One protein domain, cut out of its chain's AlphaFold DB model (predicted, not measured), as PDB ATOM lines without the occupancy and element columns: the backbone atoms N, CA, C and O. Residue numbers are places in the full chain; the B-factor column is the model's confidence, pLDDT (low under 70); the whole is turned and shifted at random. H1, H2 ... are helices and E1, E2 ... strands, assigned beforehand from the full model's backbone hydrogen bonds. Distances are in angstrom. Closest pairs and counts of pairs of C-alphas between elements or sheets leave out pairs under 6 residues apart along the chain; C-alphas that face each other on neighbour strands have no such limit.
ATOM      1  N   ILE A   6     -44.783  39.590 -27.122       91.81
ATOM      2  CA  ILE A   6     -45.953  39.204 -27.904       91.81
ATOM      3  C   ILE A   6     -46.569  40.454 -28.527       91.81
ATOM      4  O   ILE A   6     -47.036  41.351 -27.832       91.81
ATOM      5  N   LYS A   7     -46.647  40.507 -29.859       90.69
ATOM      6  CA  LYS A   7     -47.388  41.571 -30.547       90.69
ATOM      7  C   LYS A   7     -48.893  41.295 -30.500       90.69
ATOM      8  O   LYS A   7     -49.367  40.286 -31.026       90.69
ATOM      9  N   ARG A   8     -49.652  42.218 -29.919       90.62
ATOM     10  CA  ARG A   8     -51.113  42.179 -29.833       90.62
ATOM     11  C   ARG A   8     -51.761  42.694 -31.120       90.62
ATOM     12  O   ARG A   8     -51.154  43.381 -31.942       90.62
ATOM     13  N   ARG A   9     -53.036  42.340 -31.315       89.19
ATOM     14  CA  ARG A   9     -53.819  42.729 -32.507       89.19
ATOM     15  C   ARG A   9     -54.141  44.222 -32.564       89.19
ATOM     16  O   ARG A   9     -54.443  44.724 -33.639       89.19
ATOM     17  N   ASP A  10     -54.095  44.897 -31.422       87.06
ATOM     18  CA  ASP A  10     -54.290  46.342 -31.276       87.06
ATOM     19  C   ASP A  10     -53.023  47.150 -31.612       87.06
ATOM     20  O   ASP A  10     -53.056  48.374 -31.581       87.06
ATOM     21  N   GLY A  11     -51.918  46.483 -31.972       86.50
ATOM     22  CA  GLY A  11     -50.642  47.126 -32.286       86.50
ATOM     23  C   GLY A  11     -49.746  47.349 -31.068       86.50
ATOM     24  O   GLY A  11     -48.592  47.732 -31.256       86.50
ATOM     25  N   LYS A  12     -50.229  47.050 -29.854       91.81
ATOM     26  CA  LYS A  12     -49.398  47.012 -28.652       91.81
ATOM     27  C   LYS A  12     -48.502  45.775 -28.648       91.81
ATOM     28  O   LYS A  12     -48.753  44.788 -29.347       91.81
ATOM     29  N   TYR A  13     -47.468  45.814 -27.830       93.12
ATOM     30  CA  TYR A  13     -46.647  44.664 -27.495       93.12
ATOM     31  C   TYR A  13     -46.851  44.340 -26.018       93.12
ATOM     32  O   TYR A  13     -47.095  45.231 -25.221       93.12
ATOM     33  N   GLU A  14     -46.789  43.073 -25.655       92.88
ATOM     34  CA  GLU A  14     -46.952  42.598 -24.285       92.88
ATOM     35  C   GLU A  14     -45.798  41.662 -23.960       92.88
ATOM     36  O   GLU A  14     -45.413  40.837 -24.783       92.88
ATOM     37  N   GLU A  15     -45.243  41.781 -22.769       92.81
ATOM     38  CA  GLU A  15     -44.137  40.967 -22.301       92.81
ATOM     39  C   GLU A  15     -44.378  40.561 -20.859       92.81
ATOM     40  O   GLU A  15     -44.667  41.379 -19.984       92.81
ATOM     41  N   ARG A  16     -44.246  39.265 -20.598       90.94
ATOM     42  CA  ARG A  16     -44.365  38.735 -19.248       90.94
ATOM     43  C   ARG A  16     -42.979  38.630 -18.628       90.94
ATOM     44  O   ARG A  16     -42.210  37.747 -18.996       90.94
ATOM     45  N   LEU A  17     -42.684  39.519 -17.683       88.75
ATOM     46  CA  LEU A  17     -41.400  39.552 -16.975       88.75
ATOM     47  C   LEU A  17     -41.327  38.443 -15.912       88.75
ATOM     48  O   LEU A  17     -40.272  37.847 -15.709       88.75
ATOM     49  N   SER A  18     -42.454  38.133 -15.260       88.81
ATOM     50  CA  SER A  18     -42.598  36.989 -14.350       88.81
ATOM     51  C   SER A  18     -44.072  36.604 -14.139       88.81
ATOM     52  O   SER A  18     -44.972  37.108 -14.814       88.81
ATOM     53  N   ASP A  19     -44.362  35.708 -13.192       87.12
ATOM     54  CA  ASP A  19     -45.739  35.306 -12.880       87.12
ATOM     55  C   ASP A  19     -46.626  36.477 -12.430       87.12
ATOM     56  O   ASP A  19     -47.818  36.492 -12.756       87.12
ATOM     57  N   ILE A  20     -46.039  37.461 -11.740       89.69
ATOM     58  CA  ILE A  20     -46.739  38.611 -11.144       89.69
ATOM     59  C   ILE A  20     -46.436  39.951 -11.829       89.69
ATOM     60  O   ILE A  20     -47.025  40.961 -11.449       89.69
ATOM     61  N   TRP A  21     -45.539  39.961 -12.819       91.44
ATOM     62  CA  TRP A  21     -45.114  41.164 -13.537       91.44
ATOM     63  C   TRP A  21     -45.397  41.054 -15.032       91.44
ATOM     64  O   TRP A  21     -44.932  40.125 -15.701       91.44
ATOM     65  N   ILE A  22     -46.135  42.030 -15.555       92.56
ATOM     66  CA  ILE A  22     -46.499  42.139 -16.972       92.56
ATOM     67  C   ILE A  22     -46.140  43.546 -17.443       92.56
ATOM     68  O   ILE A  22     -46.401  44.505 -16.725       92.56
ATOM     69  N   ALA A  23     -45.549  43.665 -18.628       93.81
ATOM     70  CA  ALA A  23     -45.258  44.931 -19.283       93.81
ATOM     71  C   ALA A  23     -46.010  45.017 -20.616       93.81
ATOM     72  O   ALA A  23     -45.971  44.091 -21.424       93.81
ATOM     73  N   GLU A  24     -46.686  46.130 -20.860       94.81
ATOM     74  CA  GLU A  24     -47.322  46.456 -22.131       94.81
ATOM     75  C   GLU A  24     -46.601  47.646 -22.758       94.81
ATOM     76  O   GLU A  24     -46.326  48.635 -22.091       94.81
ATOM     77  N   TYR A  25     -46.310  47.575 -24.051       94.75
ATOM     78  CA  TYR A  25     -45.633  48.624 -24.800       94.75
ATOM     79  C   TYR A  25     -46.526  49.126 -25.923       94.75
ATOM     80  O   TYR A  25     -47.130  48.342 -26.661       94.75
ATOM     81  N   SER A  26     -46.583  50.436 -26.100       94.75
ATOM     82  CA  SER A  26     -47.344  51.047 -27.183       94.75
ATOM     83  C   SER A  26     -46.645  52.284 -27.713       94.75
ATOM     84  O   SER A  26     -46.086  53.063 -26.951       94.75
ATOM     85  N   GLU A  27     -46.657  52.457 -29.028       94.25
ATOM     86  CA  GLU A  27     -46.136  53.663 -29.660       94.25
ATOM     87  C   GLU A  27     -47.230  54.728 -29.701       94.25
ATOM     88  O   GLU A  27     -48.350  54.474 -30.151       94.25
ATOM     89  N   ASN A  28     -46.902  55.928 -29.234       91.44
ATOM     90  CA  ASN A  28     -47.767  57.085 -29.323       91.44
ATOM     91  C   ASN A  28     -47.576  57.752 -30.699       91.44
ATOM     92  O   ASN A  28     -46.511  58.317 -30.958       91.44
ATOM     93  N   PRO A  29     -48.590  57.735 -31.580       88.31
ATOM     94  CA  PRO A  29     -48.467  58.281 -32.929       88.31
ATOM     95  C   PRO A  29     -48.354  59.813 -32.964       88.31
ATOM     96  O   PRO A  29     -47.864  60.353 -33.953       88.31
ATOM     97  N   ASP A  30     -48.792  60.515 -31.915       91.69
ATOM     98  CA  ASP A  30     -48.742  61.979 -31.849       91.69
ATOM     99  C   ASP A  30     -47.341  62.491 -31.486       91.69
ATOM    100  O   ASP A  30     -46.917  63.548 -31.954       91.69
ATOM    101  N   THR A  31     -46.610  61.748 -30.650       91.00
ATOM    102  CA  THR A  31     -45.282  62.142 -30.151       91.00
ATOM    103  C   THR A  31     -44.136  61.327 -30.750       91.00
ATOM    104  O   THR A  31     -42.991  61.772 -30.697       91.00
ATOM    105  N   GLY A  32     -44.422  60.147 -31.309       91.50
ATOM    106  CA  GLY A  32     -43.424  59.164 -31.737       91.50
ATOM    107  C   GLY A  32     -42.697  58.472 -30.578       91.50
ATOM    108  O   GLY A  32     -41.681  57.819 -30.801       91.50
ATOM    109  N   LEU A  33     -43.168  58.646 -29.337       94.56
ATOM    110  CA  LEU A  33     -42.582  58.025 -28.149       94.56
ATOM    111  C   LEU A  33     -43.223  56.666 -27.871       94.56
ATOM    112  O   LEU A  33     -44.408  56.454 -28.114       94.56
ATOM    113  N   TRP A  34     -42.438  55.760 -27.305       94.81
ATOM    114  CA  TRP A  34     -42.883  54.463 -26.821       94.81
ATOM    115  C   TRP A  34     -43.243  54.541 -25.348       94.81
ATOM    116  O   TRP A  34     -42.400  54.843 -24.512       94.81
ATOM    117  N   GLN A  35     -44.484  54.227 -25.023       94.50
ATOM    118  CA  GLN A  35     -44.952  54.098 -23.657       94.50
ATOM    119  C   GLN A  35     -44.830  52.647 -23.195       94.50
ATOM    120  O   GLN A  35     -45.226  51.740 -23.929       94.50
ATOM    121  N   VAL A  36     -44.326  52.439 -21.978       94.88
ATOM    122  CA  VAL A  36     -44.414  51.171 -21.247       94.88
ATOM    123  C   VAL A  36     -45.371  51.306 -20.070       94.88
ATOM    124  O   VAL A  36     -45.275  52.263 -19.307       94.88
ATOM    125  N   GLU A  37     -46.258  50.332 -19.908       94.19
ATOM    126  CA  GLU A  37     -47.147  50.146 -18.765       94.19
ATOM    127  C   GLU A  37     -46.752  48.840 -18.057       94.19
ATOM    128  O   GLU A  37     -46.892  47.759 -18.620       94.19
ATOM    129  N   VAL A  38     -46.229  48.917 -16.834       93.31
ATOM    130  CA  VAL A  38     -45.826  47.758 -16.029       93.31
ATOM    131  C   VAL A  38     -46.846  47.523 -14.922       93.31
ATOM    132  O   VAL A  38     -47.102  48.410 -14.110       93.31
ATOM    133  N   PHE A  39     -47.390  46.313 -14.855       92.19
ATOM    134  CA  PHE A  39     -48.344  45.884 -13.842       92.19
ATOM    135  C   PHE A  39     -47.718  44.884 -12.863       92.19
ATOM    136  O   PHE A  39     -47.200  43.846 -13.288       92.19
ATOM    137  N   LYS A  40     -47.821  45.169 -11.554       91.25
ATOM    138  CA  LYS A  40     -47.443  44.260 -10.455       91.25
ATOM    139  C   LYS A  40     -48.702  43.736  -9.765       91.25
ATOM    140  O   LYS A  40     -49.358  44.463  -9.019       91.25
ATOM    141  N   SER A  41     -49.038  42.464  -9.982       87.44
ATOM    142  CA  SER A  41     -50.320  41.898  -9.532       87.44
ATOM    143  C   SER A  41     -50.447  41.713  -8.018       87.44
ATOM    144  O   SER A  41     -51.560  41.762  -7.504       87.44
ATOM    145  N   ASP A  42     -49.333  41.548  -7.301       88.38
ATOM    146  CA  ASP A  42     -49.310  41.352  -5.840       88.38
ATOM    147  C   ASP A  42     -49.846  42.574  -5.070       88.38
ATOM    148  O   ASP A  42     -50.573  42.457  -4.088       88.38
ATOM    149  N   VAL A  43     -49.541  43.769  -5.576       88.25
ATOM    150  CA  VAL A  43     -49.939  45.062  -4.989       88.25
ATOM    151  C   VAL A  43     -50.979  45.803  -5.835       88.25
ATOM    152  O   VAL A  43     -51.469  46.852  -5.427       88.25
ATOM    153  N   ALA A  44     -51.338  45.246  -6.997       89.50
ATOM    154  CA  ALA A  44     -52.218  45.850  -7.995       89.50
ATOM    155  C   ALA A  44     -51.792  47.273  -8.418       89.50
ATOM    156  O   ALA A  44     -52.637  48.149  -8.617       89.50
ATOM    157  N   GLU A  45     -50.486  47.498  -8.571       89.00
ATOM    158  CA  GLU A  45     -49.921  48.784  -8.993       89.00
ATOM    159  C   GLU A  45     -49.583  48.789 -10.485       89.00
ATOM    160  O   GLU A  45     -49.126  47.787 -11.041       89.00
ATOM    161  N   TRP A  46     -49.801  49.948 -11.111       90.31
ATOM    162  CA  TRP A  46     -49.467  50.232 -12.503       90.31
ATOM    163  C   TRP A  46     -48.418  51.342 -12.562       90.31
ATOM    164  O   TRP A  46     -48.586  52.388 -11.932       90.31
ATOM    165  N   PHE A  47     -47.371  51.134 -13.354       90.25
ATOM    166  CA  PHE A  47     -46.316  52.112 -13.609       90.25
ATOM    167  C   PHE A  47     -46.278  52.426 -15.100       90.25
ATOM    168  O   PHE A  47     -46.170  51.511 -15.906       90.25
ATOM    169  N   SER A  48     -46.352  53.702 -15.477       91.81
ATOM    170  CA  SER A  48     -46.341  54.127 -16.880       91.81
ATOM    171  C   SER A  48     -45.197  55.095 -17.156       91.81
ATOM    172  O   SER A  48     -45.078  56.098 -16.445       91.81
ATOM    173  N   LEU A  49     -44.390  54.835 -18.184       91.12
ATOM    174  CA  LEU A  49     -43.266  55.691 -18.578       91.12
ATOM    175  C   LEU A  49     -43.185  55.830 -20.095       91.12
ATOM    176  O   LEU A  49     -43.371  54.856 -20.819       91.12
ATOM    177  N   ASP A  50     -42.844  57.031 -20.557       93.69
ATOM    178  CA  ASP A  50     -42.609  57.314 -21.970       93.69
ATOM    179  C   ASP A  50     -41.103  57.314 -22.273       93.69
ATOM    180  O   ASP A  50     -40.293  57.904 -21.553       93.69
ATOM    181  N   HIS A  51     -40.733  56.675 -23.375       93.38
ATOM    182  CA  HIS A  51     -39.367  56.453 -23.825       93.38
ATOM    183  C   HIS A  51     -39.225  56.760 -25.314       93.38
ATOM    184  O   HIS A  51     -40.190  56.769 -26.071       93.38
ATOM    185  N   VAL A  52     -37.997  57.014 -25.763       91.25
ATOM    186  CA  VAL A  52     -37.732  57.377 -27.166       91.25
ATOM    187  C   VAL A  52     -37.741  56.174 -28.113       91.25
ATOM    188  O   VAL A  52     -37.777  56.357 -29.327       91.25
ATOM    189  N   SER A  53     -37.706  54.950 -27.584       93.38
ATOM    190  CA  SER A  53     -37.685  53.716 -28.367       93.38
ATOM    191  C   SER A  53     -38.311  52.545 -27.604       93.38
ATOM    192  O   SER A  53     -38.384  52.564 -26.373       93.38
ATOM    193  N   LEU A  54     -38.737  51.507 -28.335       90.62
ATOM    194  CA  LEU A  54     -39.224  50.258 -27.740       90.62
ATOM    195  C   LEU A  54     -38.149  49.592 -26.871       90.62
ATOM    196  O   LEU A  54     -38.465  49.094 -25.796       90.62
ATOM    197  N   ASP A  55     -36.891  49.597 -27.310       92.00
ATOM    198  CA  ASP A  55     -35.791  48.990 -26.554       92.00
ATOM    199  C   ASP A  55     -35.558  49.709 -25.218       92.00
ATOM    200  O   ASP A  55     -35.409  49.053 -24.186       92.00
ATOM    201  N   ASP A  56     -35.619  51.046 -25.199       92.62
ATOM    202  CA  ASP A  56     -35.536  51.821 -23.954       92.62
ATOM    203  C   ASP A  56     -36.723  51.536 -23.025       92.62
ATOM    204  O   ASP A  56     -36.547  51.401 -21.813       92.62
ATOM    205  N   ALA A  57     -37.927  51.408 -23.591       92.94
ATOM    206  CA  ALA A  57     -39.139  51.080 -22.847       92.94
ATOM    207  C   ALA A  57     -39.049  49.680 -22.211       92.94
ATOM    208  O   ALA A  57     -39.370  49.508 -21.032       92.94
ATOM    209  N   ARG A  58     -38.538  48.687 -22.955       92.19
ATOM    210  CA  ARG A  58     -38.266  47.332 -22.442       92.19
ATOM    211  C   ARG A  58     -37.219  47.357 -21.338       92.19
ATOM    212  O   ARG A  58     -37.432  46.780 -20.273       92.19
ATOM    213  N   GLN A  59     -36.108  48.061 -21.549       91.81
ATOM    214  CA  GLN A  59     -35.059  48.177 -20.539       91.81
ATOM    215  C   GLN A  59     -35.584  48.821 -19.251       91.81
ATOM    216  O   GLN A  59     -35.228  48.381 -18.157       91.81
ATOM    217  N   ALA A  60     -36.456  49.826 -19.355       91.19
ATOM    218  CA  ALA A  60     -37.113  50.413 -18.196       91.19
ATOM    219  C   ALA A  60     -37.990  49.392 -17.460       91.19
ATOM    220  O   ALA A  60     -37.866  49.280 -16.243       91.19
ATOM    221  N   ALA A  61     -38.792  48.593 -18.170       91.06
ATOM    222  CA  ALA A  61     -39.601  47.535 -17.564       91.06
ATOM    223  C   ALA A  61     -38.752  46.542 -16.749       91.06
ATOM    224  O   ALA A  61     -39.069  46.243 -15.596       91.06
ATOM    225  N   TYR A  62     -37.626  46.092 -17.314       90.00
ATOM    226  CA  TYR A  62     -36.679  45.224 -16.612       90.00
ATOM    227  C   TYR A  62     -36.033  45.903 -15.407       90.00
ATOM    228  O   TYR A  62     -35.894  45.276 -14.363       90.00
ATOM    229  N   ASN A  63     -35.678  47.184 -15.518       89.38
ATOM    230  CA  ASN A  63     -35.126  47.941 -14.396       89.38
ATOM    231  C   ASN A  63     -36.143  48.090 -13.253       89.38
ATOM    232  O   ASN A  63     -35.740  48.091 -12.094       89.38
ATOM    233  N   PHE A  64     -37.440  48.220 -13.562       84.12
ATOM    234  CA  PHE A  64     -38.513  48.232 -12.560       84.12
ATOM    235  C   PHE A  64     -38.665  46.880 -11.876       84.12
ATOM    236  O   PHE A  64     -38.805  46.826 -10.659       84.12
ATOM    237  N   TYR A  65     -38.607  45.802 -12.653       82.62
ATOM    238  CA  TYR A  65     -38.634  44.445 -12.125       82.62
ATOM    239  C   TYR A  65     -37.423  44.143 -11.224       82.62
ATOM    240  O   TYR A  65     -37.600  43.565 -10.158       82.62
ATOM    241  N   ASP A  66     -36.213  44.552 -11.616       84.19
ATOM    242  CA  ASP A  66     -34.972  44.293 -10.865       84.19
ATOM    243  C   ASP A  66     -34.877  45.098  -9.553       84.19
ATOM    244  O   ASP A  66     -34.276  44.648  -8.581       84.19
ATOM    245  N   GLN A  67     -35.500  46.281  -9.500       76.69
ATOM    246  CA  GLN A  67     -35.485  47.160  -8.323       76.69
ATOM    247  C   GLN A  67     -36.550  46.835  -7.258       76.69
ATOM    248  O   GLN A  67     -36.547  47.482  -6.205       76.69
ATOM    249  N   ALA A  68     -37.476  45.905  -7.515       67.50
ATOM    250  CA  ALA A  68     -38.721  45.738  -6.752       67.50
ATOM    251  C   ALA A  68     -38.867  44.403  -6.007       67.50
ATOM    252  O   ALA A  68     -39.851  44.315  -5.225       67.50
TER     253      ALA A  68
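This is residues 6 to 68 of the 68 residues of an uncharacterized protein of Halobacteria archaeon (UniProt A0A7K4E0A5). A single twisted sheet of four antiparallel strands makes a wall, and one helix, H1, packs over one face of it, running along the strands; the other face has no named helix. The strands follow one another as a meander, each the antiparallel neighbour of the one before, and residues 6 to 7 fold back to pair beside E1 at one edge. The printed part has 63 residues with four named strands and then one named helix, in the order E1, E2, E3, E4, H1, and the sheet's order is E1, E2, E3, E4. The class is mixed, helices and strands, in two layers, with H1 on one face of the sheet. The whole is compact, with a radius of gyration of the C-alphas of 11.2 A and spans of 33 by 24 by 17 A.

E1 is residues 13 to 16, beginning at C-alpha 13 at (-46.647, 44.664, -27.495), and is 10.4 A long. E2, residues 21 to 27, is 20.4 A from first to last C-alpha. E3, residues 34 to 40, and E4, residues 45 to 51, are 19.8 A each. H1, residues 54 to 66, is 18.4 A long, from C-alpha 54 at (-39.224, 50.258, -27.740) to C-alpha 66 at (-34.972, 44.293, -10.865).

Residues 6 to 7 pair antiparallel with residues 13 to 14 of E1. E1 and E2 form a hairpin at 167 degrees, with N 13 and O 25 at 2.8 A and N 25 and O 13 at 2.7 A, within hydrogen-bond range. The hairpin of E2 and E3 stands at 163 degrees, with N 24 and O 37 at 2.8 A. The hairpin of E3 and E4 stands at 162 degrees, with N 51 and O 34 at 2.7 A. E1 and E4 are the edge strands and are apart. H1 is on the sheet at a height over the sheet of 8.3 A, over E3 and only just over E2, where 3 of its 13 C-alphas fall. On the local plane its line and that of E3 stand at 18 degrees, along the strands. The closest C-alphas of E3 and H1 are those of Val 36 and Ala 57, 5.5 A apart; those of E2 and H1 are Ala 23 and Ala 61, 6.5 A apart. In H1 every O i to N i+4 pair is within hydrogen-bond range.

The two C-alphas farthest apart, those of Asp 30 and Asp 42, are 33.2 A apart. The printed part has no cut. The links E1 to E2, E3 to E4 and E4 to H1 are tight, the link E2 to E3 is short, and no link is long. The mean pLDDT of the printed part is 90.5, and residue 68, the chain's last, is the one printed residue under 70.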